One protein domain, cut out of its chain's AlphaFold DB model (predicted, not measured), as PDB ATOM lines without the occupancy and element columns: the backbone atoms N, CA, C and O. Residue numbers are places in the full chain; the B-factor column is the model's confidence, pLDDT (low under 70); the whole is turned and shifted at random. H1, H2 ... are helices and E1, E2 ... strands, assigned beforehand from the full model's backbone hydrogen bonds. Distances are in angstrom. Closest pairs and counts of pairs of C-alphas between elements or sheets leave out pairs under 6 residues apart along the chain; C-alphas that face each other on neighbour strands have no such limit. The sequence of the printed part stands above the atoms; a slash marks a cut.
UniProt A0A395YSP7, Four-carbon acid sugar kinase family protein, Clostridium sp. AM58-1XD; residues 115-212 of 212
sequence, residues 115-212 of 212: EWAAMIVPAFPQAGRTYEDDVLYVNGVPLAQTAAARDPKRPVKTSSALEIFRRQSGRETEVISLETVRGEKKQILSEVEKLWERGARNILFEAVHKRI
ATOM      1  N   GLU A 115     -58.797 -13.958  28.664       81.56
ATOM      2  CA  GLU A 115     -58.595 -15.213  29.369       81.56
ATOM      3  C   GLU A 115     -57.514 -15.007  30.427       81.56
ATOM      4  O   GLU A 115     -56.485 -14.382  30.171       81.56
ATOM      5  N   TRP A 116     -57.757 -15.498  31.635       90.81
ATOM      6  CA  TRP A 116     -56.805 -15.368  32.728       90.81
ATOM      7  C   TRP A 116     -55.612 -16.299  32.504       90.81
ATOM      8  O   TRP A 116     -55.767 -17.393  31.967       90.81
ATOM      9  N   ALA A 117     -54.428 -15.892  32.959       94.19
ATOM     10  CA  ALA A 117     -53.265 -16.767  33.038       94.19
ATOM     11  C   ALA A 117     -52.712 -16.798  34.463       94.19
ATOM     12  O   ALA A 117     -52.686 -15.783  35.163       94.19
ATOM     13  N   ALA A 118     -52.259 -17.974  34.882       96.88
ATOM     14  CA  ALA A 118     -51.552 -18.193  36.125       96.88
ATOM     15  C   ALA A 118     -50.051 -17.977  35.905       96.88
ATOM     16  O   ALA A 118     -49.421 -18.648  35.086       96.88
ATOM     17  N   MET A 119     -49.475 -17.057  36.676       97.25
ATOM     18  CA  MET A 119     -48.027 -16.923  36.809       97.25
ATOM     19  C   MET A 119     -47.554 -17.856  37.924       97.25
ATOM     20  O   MET A 119     -47.888 -17.649  39.092       97.25
ATOM     21  N   ILE A 120     -46.804 -18.894  37.570       98.00
ATOM     22  CA  ILE A 120     -46.446 -19.989  38.471       98.00
ATOM     23  C   ILE A 120     -44.954 -19.914  38.775       98.00
ATOM     24  O   ILE A 120     -44.109 -20.063  37.896       98.00
ATOM     25  N   VAL A 121     -44.621 -19.718  40.048       96.38
ATOM     26  CA  VAL A 121     -43.235 -19.686  40.526       96.38
ATOM     27  C   VAL A 121     -43.056 -20.830  41.526       96.38
ATOM     28  O   VAL A 121     -43.395 -20.664  42.698       96.38
ATOM     29  N   PRO A 122     -42.587 -22.015  41.091       94.94
ATOM     30  CA  PRO A 122     -42.453 -23.171  41.979       94.94
ATOM     31  C   PRO A 122     -41.241 -23.061  42.922       94.94
ATOM     32  O   PRO A 122     -41.175 -23.753  43.938       94.94
ATOM     33  N   ALA A 123     -40.283 -22.189  42.603       95.75
ATOM     34  CA  ALA A 123     -39.095 -21.968  43.413       95.75
ATOM     35  C   ALA A 123     -39.406 -21.219  44.717       95.75
ATOM     36  O   ALA A 123     -40.192 -20.273  44.757       95.75
ATOM     37  N   PHE A 124     -38.685 -21.580  45.775       93.38
ATOM     38  CA  PHE A 124     -38.625 -20.828  47.022       93.38
ATOM     39  C   PHE A 124     -37.196 -20.894  47.592       93.38
ATOM     40  O   PHE A 124     -36.917 -21.704  48.485       93.38
ATOM     41  N   PRO A 125     -36.261 -20.063  47.078       93.56
ATOM     42  CA  PRO A 125     -34.829 -20.217  47.352       93.56
ATOM     43  C   PRO A 125     -34.447 -20.122  48.832       93.56
ATOM     44  O   PRO A 125     -33.526 -20.798  49.274       93.56
ATOM     45  N   GLN A 126     -35.187 -19.342  49.627       90.00
ATOM     46  CA  GLN A 126     -34.965 -19.230  51.078       90.00
ATOM     47  C   GLN A 126     -35.197 -20.553  51.821       90.00
ATOM     48  O   GLN A 126     -34.596 -20.782  52.864       90.00
ATOM     49  N   ALA A 127     -36.032 -21.435  51.266       91.12
ATOM     50  CA  ALA A 127     -36.230 -22.794  51.749       91.12
ATOM     51  C   ALA A 127     -35.436 -23.823  50.923       91.12
ATOM     52  O   ALA A 127     -35.755 -25.007  50.966       91.12
ATOM     53  N   GLY A 128     -34.454 -23.401  50.123       95.38
ATOM     54  CA  GLY A 128     -33.642 -24.294  49.295       95.38
ATOM     55  C   GLY A 128     -34.377 -24.896  48.094       95.38
ATOM     56  O   GLY A 128     -33.958 -25.939  47.601       95.38
ATOM     57  N   ARG A 129     -35.483 -24.291  47.636       97.50
ATOM     58  CA  ARG A 129     -36.181 -24.713  46.410       97.50
ATOM     59  C   ARG A 129     -35.767 -23.812  45.256       97.50
ATOM     60  O   ARG A 129     -36.067 -22.620  45.291       97.50
ATOM     61  N   THR A 130     -35.118 -24.374  44.249       98.12
ATOM     62  CA  THR A 130     -34.696 -23.660  43.035       98.12
ATOM     63  C   THR A 130     -35.265 -24.352  41.806       98.12
ATOM     64  O   THR A 130     -35.493 -25.559  41.834       98.12
ATOM     65  N   TYR A 131     -35.544 -23.587  40.755       98.31
ATOM     66  CA  TYR A 131     -36.120 -24.082  39.507       98.31
ATOM     67  C   TYR A 131     -35.354 -23.479  38.332       98.31
ATOM     68  O   TYR A 131     -35.365 -22.257  38.169       98.31
ATOM     69  N   GLU A 132     -34.667 -24.320  37.567       98.00
ATOM     70  CA  GLU A 132     -33.860 -23.944  36.400       98.00
ATOM     71  C   GLU A 132     -33.788 -25.110  35.415       98.00
ATOM     72  O   GLU A 132     -33.833 -26.267  35.841       98.00
ATOM     73  N   ASP A 133     -33.706 -24.802  34.121       97.62
ATOM     74  CA  ASP A 133     -33.721 -25.767  33.017       97.62
ATOM     75  C   ASP A 133     -34.875 -26.782  33.124       97.62
ATOM     76  O   ASP A 133     -34.704 -27.979  32.893       97.62
ATOM     77  N   ASP A 134     -36.058 -26.299  33.529       98.12
ATOM     78  CA  ASP A 134     -37.236 -27.121  33.856       98.12
ATOM     79  C   ASP A 134     -36.947 -28.265  34.856       98.12
ATOM     80  O   ASP A 134     -37.532 -29.345  34.813       98.12
ATOM     81  N   VAL A 135     -36.044 -28.049  35.812       98.62
ATOM     82  CA  VAL A 135     -35.781 -28.981  36.913       98.62
ATOM     83  C   VAL A 135     -35.953 -28.259  38.239       98.62
ATOM     84  O   VAL A 135     -35.263 -27.287  38.544       98.62
ATOM     85  N   LEU A 136     -36.878 -28.746  39.070       98.69
ATOM     86  CA  LEU A 136     -36.971 -28.318  40.460       98.69
ATOM     87  C   LEU A 136     -35.959 -29.086  41.308       98.69
ATOM     88  O   LEU A 136     -35.950 -30.320  41.333       98.69
ATOM     89  N   TYR A 137     -35.174 -28.348  42.080       98.62
ATOM     90  CA  TYR A 137     -34.249 -28.873  43.069       98.62
ATOM     91  C   TYR A 137     -34.732 -28.561  44.483       98.62
ATOM     92  O   TYR A 137     -35.277 -27.492  44.764       98.62
ATOM     93  N   VAL A 138     -34.474 -29.490  45.401       98.25
ATOM     94  CA  VAL A 138     -34.630 -29.316  46.844       98.25
ATOM     95  C   VAL A 138     -33.255 -29.483  47.473       98.25
ATOM     96  O   VAL A 138     -32.699 -30.579  47.479       98.25
ATOM     97  N   ASN A 139     -32.698 -28.394  47.998       97.19
ATOM     98  CA  ASN A 139     -31.342 -28.336  48.548       97.19
ATOM     99  C   ASN A 139     -30.286 -28.875  47.561       97.19
ATOM    100  O   ASN A 139     -29.411 -29.649  47.941       97.19
ATOM    101  N   GLY A 140     -30.412 -28.510  46.280       97.44
ATOM    102  CA  GLY A 140     -29.518 -28.960  45.206       97.44
ATOM    103  C   GLY A 140     -29.770 -30.384  44.696       97.44
ATOM    104  O   GLY A 140     -29.102 -30.816  43.763       97.44
ATOM    105  N   VAL A 141     -30.736 -31.120  45.255       98.38
ATOM    106  CA  VAL A 141     -31.105 -32.469  44.795       98.38
ATOM    107  C   VAL A 141     -32.333 -32.389  43.885       98.38
ATOM    108  O   VAL A 141     -33.331 -31.801  44.310       98.38
ATOM    109  N   PRO A 142     -32.325 -32.981  42.672       98.62
ATOM    110  CA  PRO A 142     -33.504 -33.014  41.808       98.62
ATOM    111  C   PRO A 142     -34.719 -33.585  42.542       98.62
ATOM    112  O   PRO A 142     -34.618 -34.625  43.192       98.62
ATOM    113  N   LEU A 143     -35.876 -32.934  42.420       98.50
ATOM    114  CA  LEU A 143     -37.091 -33.239  43.177       98.50
ATOM    115  C   LEU A 143     -37.471 -34.730  43.177       98.50
ATOM    116  O   LEU A 143     -37.766 -35.279  44.242       98.50
ATOM    117  N   ALA A 144     -37.406 -35.399  42.024       98.06
ATOM    118  CA  ALA A 144     -37.722 -36.825  41.876       98.06
ATOM    119  C   ALA A 144     -36.772 -37.771  42.642       98.06
ATOM    120  O   ALA A 144     -37.038 -38.965  42.749       98.06
ATOM    121  N   GLN A 145     -35.666 -37.261  43.186       98.19
ATOM    122  CA  GLN A 145     -34.704 -38.011  44.003       98.19
ATOM    123  C   GLN A 145     -34.825 -37.689  45.502       98.19
ATOM    124  O   GLN A 145     -34.057 -38.192  46.321       98.19
ATOM    125  N   THR A 146     -35.794 -36.856  45.882       97.94
ATOM    126  CA  THR A 146     -36.009 -36.419  47.267       97.94
ATOM    127  C   THR A 146     -37.041 -37.292  47.985       97.94
ATOM    128  O   THR A 146     -37.644 -38.199  47.408       97.94
ATOM    129  N   ALA A 147     -37.317 -36.986  49.257       96.25
ATOM    130  CA  ALA A 147     -38.403 -37.620  50.003       96.25
ATOM    131  C   ALA A 147     -39.789 -37.425  49.349       96.25
ATOM    132  O   ALA A 147     -40.646 -38.291  49.505       96.25
ATOM    133  N   ALA A 148     -40.003 -36.349  48.578       96.19
ATOM    134  CA  ALA A 148     -41.271 -36.106  47.883       96.19
ATOM    135  C   ALA A 148     -41.593 -37.190  46.838       96.19
ATOM    136  O   ALA A 148     -42.761 -37.488  46.593       96.19
ATOM    137  N   ALA A 149     -40.574 -37.847  46.276       96.38
ATOM    138  CA  ALA A 149     -40.756 -38.967  45.355       96.38
ATOM    139  C   ALA A 149     -41.265 -40.247  46.035       96.38
ATOM    140  O   ALA A 149     -41.765 -41.155  45.374       96.38
ATOM    141  N   ARG A 150     -41.152 -40.314  47.364       95.19
ATOM    142  CA  ARG A 150     -41.602 -41.431  48.204       95.19
ATOM    143  C   ARG A 150     -42.798 -41.046  49.075       95.19
ATOM    144  O   ARG A 150     -43.095 -41.755  50.033       95.19
ATOM    145  N   ASP A 151     -43.452 -39.919  48.782       94.62
ATOM    146  CA  ASP A 151     -44.645 -39.495  49.510       94.62
ATOM    147  C   ASP A 151     -45.712 -40.605  49.442       94.62
ATOM    148  O   ASP A 151     -46.000 -41.107  48.351       94.62
ATOM    149  N   PRO A 152     -46.293 -41.025  50.580       91.75
ATOM    150  CA  PRO A 152     -47.181 -42.183  50.622       91.75
ATOM    151  C   PRO A 152     -48.523 -41.946  49.920       91.75
ATOM    152  O   PRO A 152     -49.223 -42.910  49.622       91.75
ATOM    153  N   LYS A 153     -48.910 -40.685  49.684       91.81
ATOM    154  CA  LYS A 153     -50.200 -40.331  49.081       91.81
ATOM    155  C   LYS A 153     -50.045 -39.796  47.661       91.81
ATOM    156  O   LYS A 153     -50.812 -40.171  46.780       91.81
ATOM    157  N   ARG A 154     -49.084 -38.896  47.432       91.25
ATOM    158  CA  ARG A 154     -48.881 -38.190  46.155       91.25
ATOM    159  C   ARG A 154     -47.389 -38.158  45.791       91.25
ATOM    160  O   ARG A 154     -46.786 -37.086  45.819       91.25
ATOM    161  N   PRO A 155     -46.780 -39.311  45.463       94.94
ATOM    162  CA  PRO A 155     -45.366 -39.370  45.111       94.94
ATOM    163  C   PRO A 155     -45.088 -38.593  43.822       94.94
ATOM    164  O   PRO A 155     -45.766 -38.779  42.806       94.94
ATOM    165  N   VAL A 156     -44.056 -37.752  43.850       96.44
ATOM    166  CA  VAL A 156     -43.623 -36.979  42.681       96.44
ATOM    167  C   VAL A 156     -42.641 -37.791  41.837       96.44
ATOM    168  O   VAL A 156     -41.594 -38.212  42.318       96.44
ATOM    169  N   LYS A 157     -42.979 -38.021  40.565       96.31
ATOM    170  CA  LYS A 157     -42.236 -38.942  39.678       96.31
ATOM    171  C   LYS A 157     -41.243 -38.262  38.733       96.31
ATOM    172  O   LYS A 157     -40.463 -38.950  38.088       96.31
ATOM    173  N   THR A 158     -41.294 -36.940  38.623       98.25
ATOM    174  CA  THR A 158     -40.441 -36.138  37.740       98.25
ATOM    175  C   THR A 158     -40.001 -34.879  38.473       98.25
ATOM    176  O   THR A 158     -40.683 -34.421  39.388       98.25
ATOM    177  N   SER A 159     -38.853 -34.333  38.089       98.56
ATOM    178  CA  SER A 159     -38.403 -33.033  38.588       98.56
ATOM    179  C   SER A 159     -38.875 -31.873  37.710       98.56
ATOM    180  O   SER A 159     -38.678 -30.727  38.102       98.56
ATOM    181  N   SER A 160     -39.503 -32.163  36.566       98.69
ATOM    182  CA  SER A 160     -40.033 -31.161  35.643       98.69
ATOM    183  C   SER A 160     -41.374 -30.621  36.119       98.69
ATOM    184  O   SER A 160     -42.364 -31.352  36.231       98.69
ATOM    185  N   ALA A 161     -41.408 -29.319  36.409       98.31
ATOM    186  CA  ALA A 161     -42.651 -28.645  36.759       98.31
ATOM    187  C   ALA A 161     -43.550 -28.531  35.522       98.31
ATOM    188  O   ALA A 161     -44.764 -28.710  35.632       98.31
ATOM    189  N   LEU A 162     -42.957 -28.316  34.345       98.56
ATOM    190  CA  LEU A 162     -43.671 -28.292  33.073       98.56
ATOM    191  C   LEU A 162     -44.407 -29.609  32.807       98.56
ATOM    192  O   LEU A 162     -45.593 -29.602  32.481       98.56
ATOM    193  N   GLU A 163     -43.738 -30.747  32.992       98.56
ATOM    194  CA  GLU A 163     -44.317 -32.083  32.827       98.56
ATOM    195  C   GLU A 163     -45.447 -32.336  33.833       98.56
ATOM    196  O   GLU A 163     -46.480 -32.900  33.464       98.56
ATOM    197  N   ILE A 164     -45.290 -31.905  35.092       98.25
ATOM    198  CA  ILE A 164     -46.342 -32.025  36.115       98.25
ATOM    199  C   ILE A 164     -47.589 -31.241  35.698       98.25
ATOM    200  O   ILE A 164     -48.682 -31.809  35.681       98.25
ATOM    201  N   PHE A 165     -47.440 -29.970  35.319       98.25
ATOM    202  CA  PHE A 165     -48.577 -29.139  34.916       98.25
ATOM    203  C   PHE A 165     -49.235 -29.641  33.628       98.25
ATOM    204  O   PHE A 165     -50.455 -29.781  33.601       98.25
ATOM    205  N   ARG A 166     -48.459 -30.022  32.605       98.06
ATOM    206  CA  ARG A 166     -49.002 -30.590  31.355       98.06
ATOM    207  C   ARG A 166     -49.770 -31.895  31.565       98.06
ATOM    208  O   ARG A 166     -50.683 -32.193  30.806       98.06
ATOM    209  N   ARG A 167     -49.418 -32.687  32.583       97.81
ATOM    210  CA  ARG A 167     -50.151 -33.914  32.934       97.81
ATOM    211  C   ARG A 167     -51.429 -33.665  33.724       97.81
ATOM    212  O   ARG A 167     -52.314 -34.514  33.699       97.81
ATOM    213  N   GLN A 168     -51.486 -32.577  34.485       97.88
ATOM    214  CA  GLN A 168     -52.571 -32.311  35.433       97.88
ATOM    215  C   GLN A 168     -53.562 -31.249  34.962       97.88
ATOM    216  O   GLN A 168     -54.633 -31.147  35.553       97.88
ATOM    217  N   SER A 169     -53.201 -30.443  33.964       97.50
ATOM    218  CA  SER A 169     -54.016 -29.341  33.460       97.50
ATOM    219  C   SER A 169     -54.374 -29.555  31.995       97.50
ATOM    220  O   SER A 169     -53.551 -30.027  31.209       97.50
ATOM    221  N   GLY A 170     -55.583 -29.144  31.618       95.75
ATOM    222  CA  GLY A 170     -56.038 -29.138  30.224       95.75
ATOM    223  C   GLY A 170     -55.536 -27.935  29.419       95.75
ATOM    224  O   GLY A 170     -55.895 -27.789  28.252       95.75
ATOM    225  N   ARG A 171     -54.752 -27.046  30.038       96.00
ATOM    226  CA  ARG A 171     -54.321 -25.777  29.451       96.00
ATOM    227  C   ARG A 171     -52.877 -25.797  28.983       96.00
ATOM    228  O   ARG A 171     -52.007 -26.430  29.588       96.00
ATOM    229  N   GLU A 172     -52.622 -24.993  27.953       97.56
ATOM    230  CA  GLU A 172     -51.276 -24.777  27.439       97.56
ATOM    231  C   GLU A 172     -50.371 -24.204  28.536       97.56
ATOM    232  O   GLU A 172     -50.726 -23.242  29.238       97.56
ATOM    233  N   THR A 173     -49.217 -24.852  28.695       98.25
ATOM    234  CA  THR A 173     -48.267 -24.591  29.774       98.25
ATOM    235  C   THR A 173     -46.892 -24.360  29.175       98.25
ATOM    236  O   THR A 173     -46.366 -25.227  28.474       98.25
ATOM    237  N   GLU A 174     -46.310 -23.213  29.504       98.31
ATOM    238  CA  GLU A 174     -45.029 -22.751  28.972       98.31
ATOM    239  C   GLU A 174     -44.106 -22.283  30.101       98.31
ATOM    240  O   GLU A 174     -44.565 -21.952  31.197       98.31
ATOM    241  N   VAL A 175     -42.797 -22.257  29.836       98.50
ATOM    242  CA  VAL A 175     -41.766 -21.835  30.796       98.50
ATOM    243  C   VAL A 175     -41.076 -20.573  30.291       98.50
ATOM    244  O   VAL A 175     -40.642 -20.505  29.143       98.50
ATOM    245  N   ILE A 176     -40.932 -19.586  31.170       98.25
ATOM    246  CA  ILE A 176     -40.045 -18.443  30.991       98.25
ATOM    247  C   ILE A 176     -38.719 -18.769  31.675       98.25
ATOM    248  O   ILE A 176     -38.671 -19.001  32.888       98.25
ATOM    249  N   SER A 177     -37.656 -18.779  30.871       97.38
ATOM    250  CA  SER A 177     -36.316 -19.169  31.301       97.38
ATOM    251  C   SER A 177     -35.701 -18.180  32.286       97.38
ATOM    252  O   SER A 177     -36.061 -16.996  32.354       97.38
ATOM    253  N   LEU A 178     -34.693 -18.652  33.011       95.88
ATOM    254  CA  LEU A 178     -33.942 -17.857  33.971       95.88
ATOM    255  C   LEU A 178     -33.236 -16.670  33.303       95.88
ATOM    256  O   LEU A 178     -33.113 -15.606  33.913       95.88
ATOM    257  N   GLU A 179     -32.799 -16.829  32.051       95.75
ATOM    258  CA  GLU A 179     -32.232 -15.745  31.241       95.75
ATOM    259  C   GLU A 179     -33.243 -14.605  31.074       95.75
ATOM    260  O   GLU A 179     -32.940 -13.453  31.399       95.75
ATOM    261  N   THR A 180     -34.474 -14.922  30.662       96.19
ATOM    262  CA  THR A 180     -35.536 -13.921  30.514       96.19
ATOM    263  C   THR A 180     -35.910 -13.291  31.857       96.19
ATOM    264  O   THR A 180     -36.033 -12.070  31.939       96.19
ATOM    265  N   VAL A 181     -36.026 -14.083  32.932       95.06
ATOM    266  CA  VAL A 181     -36.332 -13.579  34.289       95.06
ATOM    267  C   VAL A 181     -35.246 -12.629  34.819       95.06
ATOM    268  O   VAL A 181     -35.545 -11.673  35.544       95.06
ATOM    269  N   ARG A 182     -33.977 -12.857  34.460       93.31
ATOM    270  CA  ARG A 182     -32.849 -11.983  34.828       93.31
ATOM    271  C   ARG A 182     -32.795 -10.690  34.019       93.31
ATOM    272  O   ARG A 182     -32.184  -9.725  34.487       93.31
ATOM    273  N   GLY A 183     -33.461 -10.650  32.870       92.69
ATOM    274  CA  GLY A 183     -33.587  -9.472  32.025       92.69
ATOM    275  C   GLY A 183     -34.320  -8.296  32.682       92.69
ATOM    276  O   GLY A 183     -34.593  -8.245  33.893       92.69
ATOM    277  N   GLU A 184     -34.626  -7.302  31.855       94.38
ATOM    278  CA  GLU A 184     -35.409  -6.141  32.257       94.38
ATOM    279  C   GLU A 184     -36.892  -6.490  32.403       94.38
ATOM    280  O   GLU A 184     -37.434  -7.331  31.685       94.38
ATOM    281  N   LYS A 185     -37.606  -5.757  33.266       94.25
ATOM    282  CA  LYS A 185     -39.054  -5.935  33.462       94.25
ATOM    283  C   LYS A 185     -39.834  -5.915  32.139       94.25
ATOM    284  O   LYS A 185     -40.775  -6.685  31.984       94.25
ATOM    285  N   LYS A 186     -39.444  -5.059  31.189       95.62
ATOM    286  CA  LYS A 186     -40.095  -4.961  29.873       95.62
ATOM    287  C   LYS A 186     -39.935  -6.241  29.046       95.62
ATOM    288  O   LYS A 186     -40.874  -6.621  28.360       95.62
ATOM    289  N   GLN A 187     -38.785  -6.910  29.134       94.88
ATOM    290  CA  GLN A 187     -38.541  -8.177  28.439       94.88
ATOM    291  C   GLN A 187     -39.405  -9.295  29.026       94.88
ATOM    292  O   GLN A 187     -40.060 -10.010  28.276       94.88
ATOM    293  N   ILE A 188     -39.483  -9.381  30.360       95.94
ATOM    294  CA  ILE A 188     -40.345 -10.357  31.049       95.94
ATOM    295  C   ILE A 188     -41.808 -10.151  30.646       95.94
ATOM    296  O   ILE A 188     -42.477 -11.103  30.262       95.94
ATOM    297  N   LEU A 189     -42.299  -8.907  30.702       96.12
ATOM    298  CA  LEU A 189     -43.676  -8.583  30.320       96.12
ATOM    299  C   LEU A 189     -43.959  -8.938  28.859       96.12
ATOM    300  O   LEU A 189     -44.964  -9.583  28.586       96.12
ATOM    301  N   SER A 190     -43.052  -8.583  27.948       96.75
ATOM    302  CA  SER A 190     -43.204  -8.890  26.525       96.75
ATOM    303  C   SER A 190     -43.265 -10.395  26.255       96.75
ATOM    304  O   SER A 190     -44.039 -10.815  25.397       96.75
ATOM    305  N   GLU A 191     -42.472 -11.212  26.955       97.69
ATOM    306  CA  GLU A 191     -42.516 -12.667  26.770       97.69
ATOM    307  C   GLU A 191     -43.786 -13.272  27.385       97.69
ATOM    308  O   GLU A 191     -44.418 -14.119  26.758       97.69
ATOM    309  N   VAL A 192     -44.227 -12.789  28.556       96.75
ATOM    310  CA  VAL A 192     -45.518 -13.187  29.149       96.75
ATOM    311  C   VAL A 192     -46.677 -12.879  28.202       96.75
ATOM    312  O   VAL A 192     -47.507 -13.753  27.963       96.75
ATOM    313  N   GLU A 193     -46.728 -11.664  27.647       95.62
ATOM    314  CA  GLU A 193     -47.767 -11.242  26.700       95.62
ATOM    315  C   GLU A 193     -47.770 -12.129  25.454       95.62
ATOM    316  O   GLU A 193     -48.811 -12.666  25.087       95.62
ATOM    317  N   LYS A 194     -46.597 -12.385  24.869       96.75
ATOM    318  CA  LYS A 194     -46.446 -13.266  23.705       96.75
ATOM    319  C   LYS A 194     -46.921 -14.696  23.974       96.75
ATOM    320  O   LYS A 194     -47.602 -15.282  23.133       96.75
ATOM    321  N   LEU A 195     -46.557 -15.290  25.112       96.88
ATOM    322  CA  LEU A 195     -47.012 -16.641  25.470       96.88
ATOM    323  C   LEU A 195     -48.524 -16.666  25.713       96.88
ATOM    324  O   LEU A 195     -49.217 -17.569  25.243       96.88
ATOM    325  N   TRP A 196     -49.045 -15.646  26.391       95.06
ATOM    326  CA  TRP A 196     -50.470 -15.499  26.653       95.06
ATOM    327  C   TRP A 196     -51.295 -15.350  25.364       95.06
ATOM    328  O   TRP A 196     -52.304 -16.043  25.202       95.06
ATOM    329  N   GLU A 197     -50.846 -14.529  24.413       94.12
ATOM    330  CA  GLU A 197     -51.465 -14.367  23.088       94.12
ATOM    331  C   GLU A 197     -51.443 -15.663  22.267       94.12
ATOM    332  O   GLU A 197     -52.376 -15.941  21.516       94.12
ATOM    333  N   ARG A 198     -50.417 -16.503  22.456       94.69
ATOM    334  CA  ARG A 198     -50.322 -17.842  21.849       94.69
ATOM    335  C   ARG A 198     -51.202 -18.897  22.521       94.69
ATOM    336  O   ARG A 198     -51.237 -20.030  22.051       94.69
ATOM    337  N   GLY A 199     -51.912 -18.540  23.590       94.50
ATOM    338  CA  GLY A 199     -52.844 -19.427  24.282       94.50
ATOM    339  C   GLY A 199     -52.313 -20.034  25.579       94.50
ATOM    340  O   GLY A 199     -53.067 -20.749  26.234       94.50
ATOM    341  N   ALA A 200     -51.080 -19.731  26.007       96.56
ATOM    342  CA  ALA A 200     -50.576 -20.198  27.297       96.56
ATOM    343  C   ALA A 200     -51.428 -19.633  28.442       96.56
ATOM    344  O   ALA A 200     -51.720 -18.431  28.499       96.56
ATOM    345  N   ARG A 201     -51.844 -20.501  29.364       96.31
ATOM    346  CA  ARG A 201     -52.611 -20.104  30.559       96.31
ATOM    347  C   ARG A 201     -51.907 -20.475  31.849       96.31
ATOM    348  O   ARG A 201     -52.187 -19.860  32.867       96.31
ATOM    349  N   ASN A 202     -50.959 -21.403  31.796       97.88
ATOM    350  CA  ASN A 202     -50.037 -21.685  32.884       97.88
ATOM    351  C   ASN A 202     -48.638 -21.258  32.431       97.88
ATOM    352  O   ASN A 202     -48.087 -21.822  31.491       97.88
ATOM    353  N   ILE A 203     -48.074 -20.230  33.061       98.50
ATOM    354  CA  ILE A 203     -46.759 -19.693  32.697       98.50
ATOM    355  C   ILE A 203     -45.834 -19.884  33.892       98.50
ATOM    356  O   ILE A 203     -45.977 -19.215  34.915       98.50
ATOM    357  N   LEU A 204     -44.915 -20.835  33.771       98.38
ATOM    358  CA  LEU A 204     -43.910 -21.165  34.772       98.38
ATOM    359  C   LEU A 204     -42.727 -20.202  34.664       98.38
ATOM    360  O   LEU A 204     -42.309 -19.857  33.565       98.38
ATOM    361  N   PHE A 205     -42.155 -19.801  35.795       98.12
ATOM    362  CA  PHE A 205     -40.978 -18.933  35.838       98.12
ATOM    363  C   PHE A 205     -39.844 -19.623  36.578       98.12
ATOM    364  O   PHE A 205     -39.998 -20.015  37.738       98.12
ATOM    365  N   GLU A 206     -38.692 -19.714  35.923       97.62
ATOM    366  CA  GLU A 206     -37.451 -20.157  36.549       97.62
ATOM    367  C   GLU A 206     -36.931 -19.136  37.560       97.62
ATOM    368  O   GLU A 206     -37.014 -17.920  37.372       97.62
ATOM    369  N   ALA A 207     -36.398 -19.638  38.672       96.38
ATOM    370  CA  ALA A 207     -35.834 -18.821  39.731       96.38
ATOM    371  C   ALA A 207     -34.917 -19.647  40.638       96.38
ATOM    372  O   ALA A 207     -35.285 -20.708  41.147       96.38
ATOM    373  N   VAL A 208     -33.732 -19.099  40.910       95.38
ATOM    374  CA  VAL A 208     -32.703 -19.755  41.739       95.38
ATOM    375  C   VAL A 208     -32.260 -18.918  42.945       95.38
ATOM    376  O   VAL A 208     -31.719 -19.454  43.904       95.38
ATOM    377  N   HIS A 209     -32.532 -17.609  42.955       88.31
ATOM    378  CA  HIS A 209     -32.251 -16.717  44.086       88.31
ATOM    379  C   HIS A 209     -33.261 -15.563  44.144       88.31
ATOM    380  O   HIS A 209     -33.939 -15.253  43.165       88.31
ATOM    381  N   LYS A 210     -33.339 -14.882  45.294       75.62
ATOM    382  CA  LYS A 210     -34.044 -13.597  45.394       75.62
ATOM    383  C   LYS A 210     -33.224 -12.529  44.657       75.62
ATOM    384  O   LYS A 210     -32.000 -12.512  44.779       75.62
ATOM    385  N   ARG A 211     -33.867 -11.668  43.866       66.44
ATOM    386  CA  ARG A 211     -33.213 -10.479  43.290       66.44
ATOM    387  C   ARG A 211     -33.014  -9.481  44.442       66.44
ATOM    388  O   ARG A 211     -33.984  -9.195  45.146       66.44
ATOM    389  N   ILE A 212     -31.763  -9.096  44.696       48.72
ATOM    390  CA  ILE A 212     -31.376  -8.103  45.715       48.72
ATOM    391  C   ILE A 212     -31.554  -6.713  45.117       48.72
ATOM    392  O   ILE A 212     -31.192  -6.560  43.927       48.72
TER     393      ILE A 212
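What this domain is: This is residues 115 to 212 of the 212 residues of the protein "Four-carbon acid sugar kinase family protein" of Clostridium sp. AM58-1XD (UniProt A0A395YSP7). A small three-stranded parallel sheet, E1 E5 E4, lies between two helices, with H2 over one face and H4 over the other. Beyond one end of its strands sits the hairpin of E2 and E3, and from there the chain loops out to the short helix H1, far from H4, before it returns to H2. The 98 printed residues hold four named helices and five named strands, in the order E1 E2 E3 H1 H2 E4 H3 H4 E5; the class is mixed, helices and strands. The whole is compact, with a radius of gyration of the C-alphas of 14.0 A, and flat, spanning 40 by 35 by 17 A.

How they stand to each other: E1, residues 118 to 120, is an edge strand, parallel to E5, residues 202 to 205, at 31 degrees; N 203 and O 118 are 2.9 A apart, within hydrogen-bond range. E5 is the inner strand, parallel at 23 degrees to the edge strand E4, residues 173 to 176, with N 176 and O 204 at 2.8 A. E2, residues 129 to 132, and E3, residues 135 to 138, form an antiparallel hairpin, with N 137 and O 130 at 2.8 A. The closest C-alphas of E3 and H2, residues 161 to 168, are those of Leu 136 and Ala 161, 6.8 A apart. H1, residues 147 to 150, is not on the sheet and is apart from H2. H2 is on the sheet at a height of 8.8 A, only just over E5 and E4 with 3 C-alphas on each, and runs along the strands at 8 degrees to E4 on the local plane; its closest C-alpha pair with E4 is Arg 166 and Thr 173, 6.2 A. H4, residues 185 to 197, is on the opposite face at a height of 10.2 A, over E5 and E4, along the strands at 21 degrees to E5 on the local plane; its closest C-alpha pair with E4 is Leu 195 and Glu 174, 7.3 A. H3, residues 178 to 182, and H4 only just touch, only at the corner, with 3 pairs of C-alphas within 8 A, made by residues 187 to 188 of H4 alone; the closest are those of Thr 180 and Ile 188, 6.0 A. E4, H3 H4 and E5 make a strand-helix-strand unit, two parallel neighbour strands with helices between, its crossover right-handed. In H2, H3 and H4 every O i to N i+4 pair is within hydrogen-bond range; H1 is too short for one.

Where its parts are: E1 begins at C-alpha 118, (-51.552, -18.193, 36.125). E2 is 10.3 A long and E3 10.0 A, H2 10.7 A, E4 10.3 A, H4 18.2 A and E5 9.9 A. E5 ends at C-alpha 205, (-40.978, -18.933, 35.838).

The domain as a whole: The C-alphas farthest apart are those of Pro 152 and Lys 186, 43.2 A. The printed part has no cut, and no link is long. Mean pLDDT of the printed part is 95.2; residues 211 to 212, the latter the chain's last, are under 70.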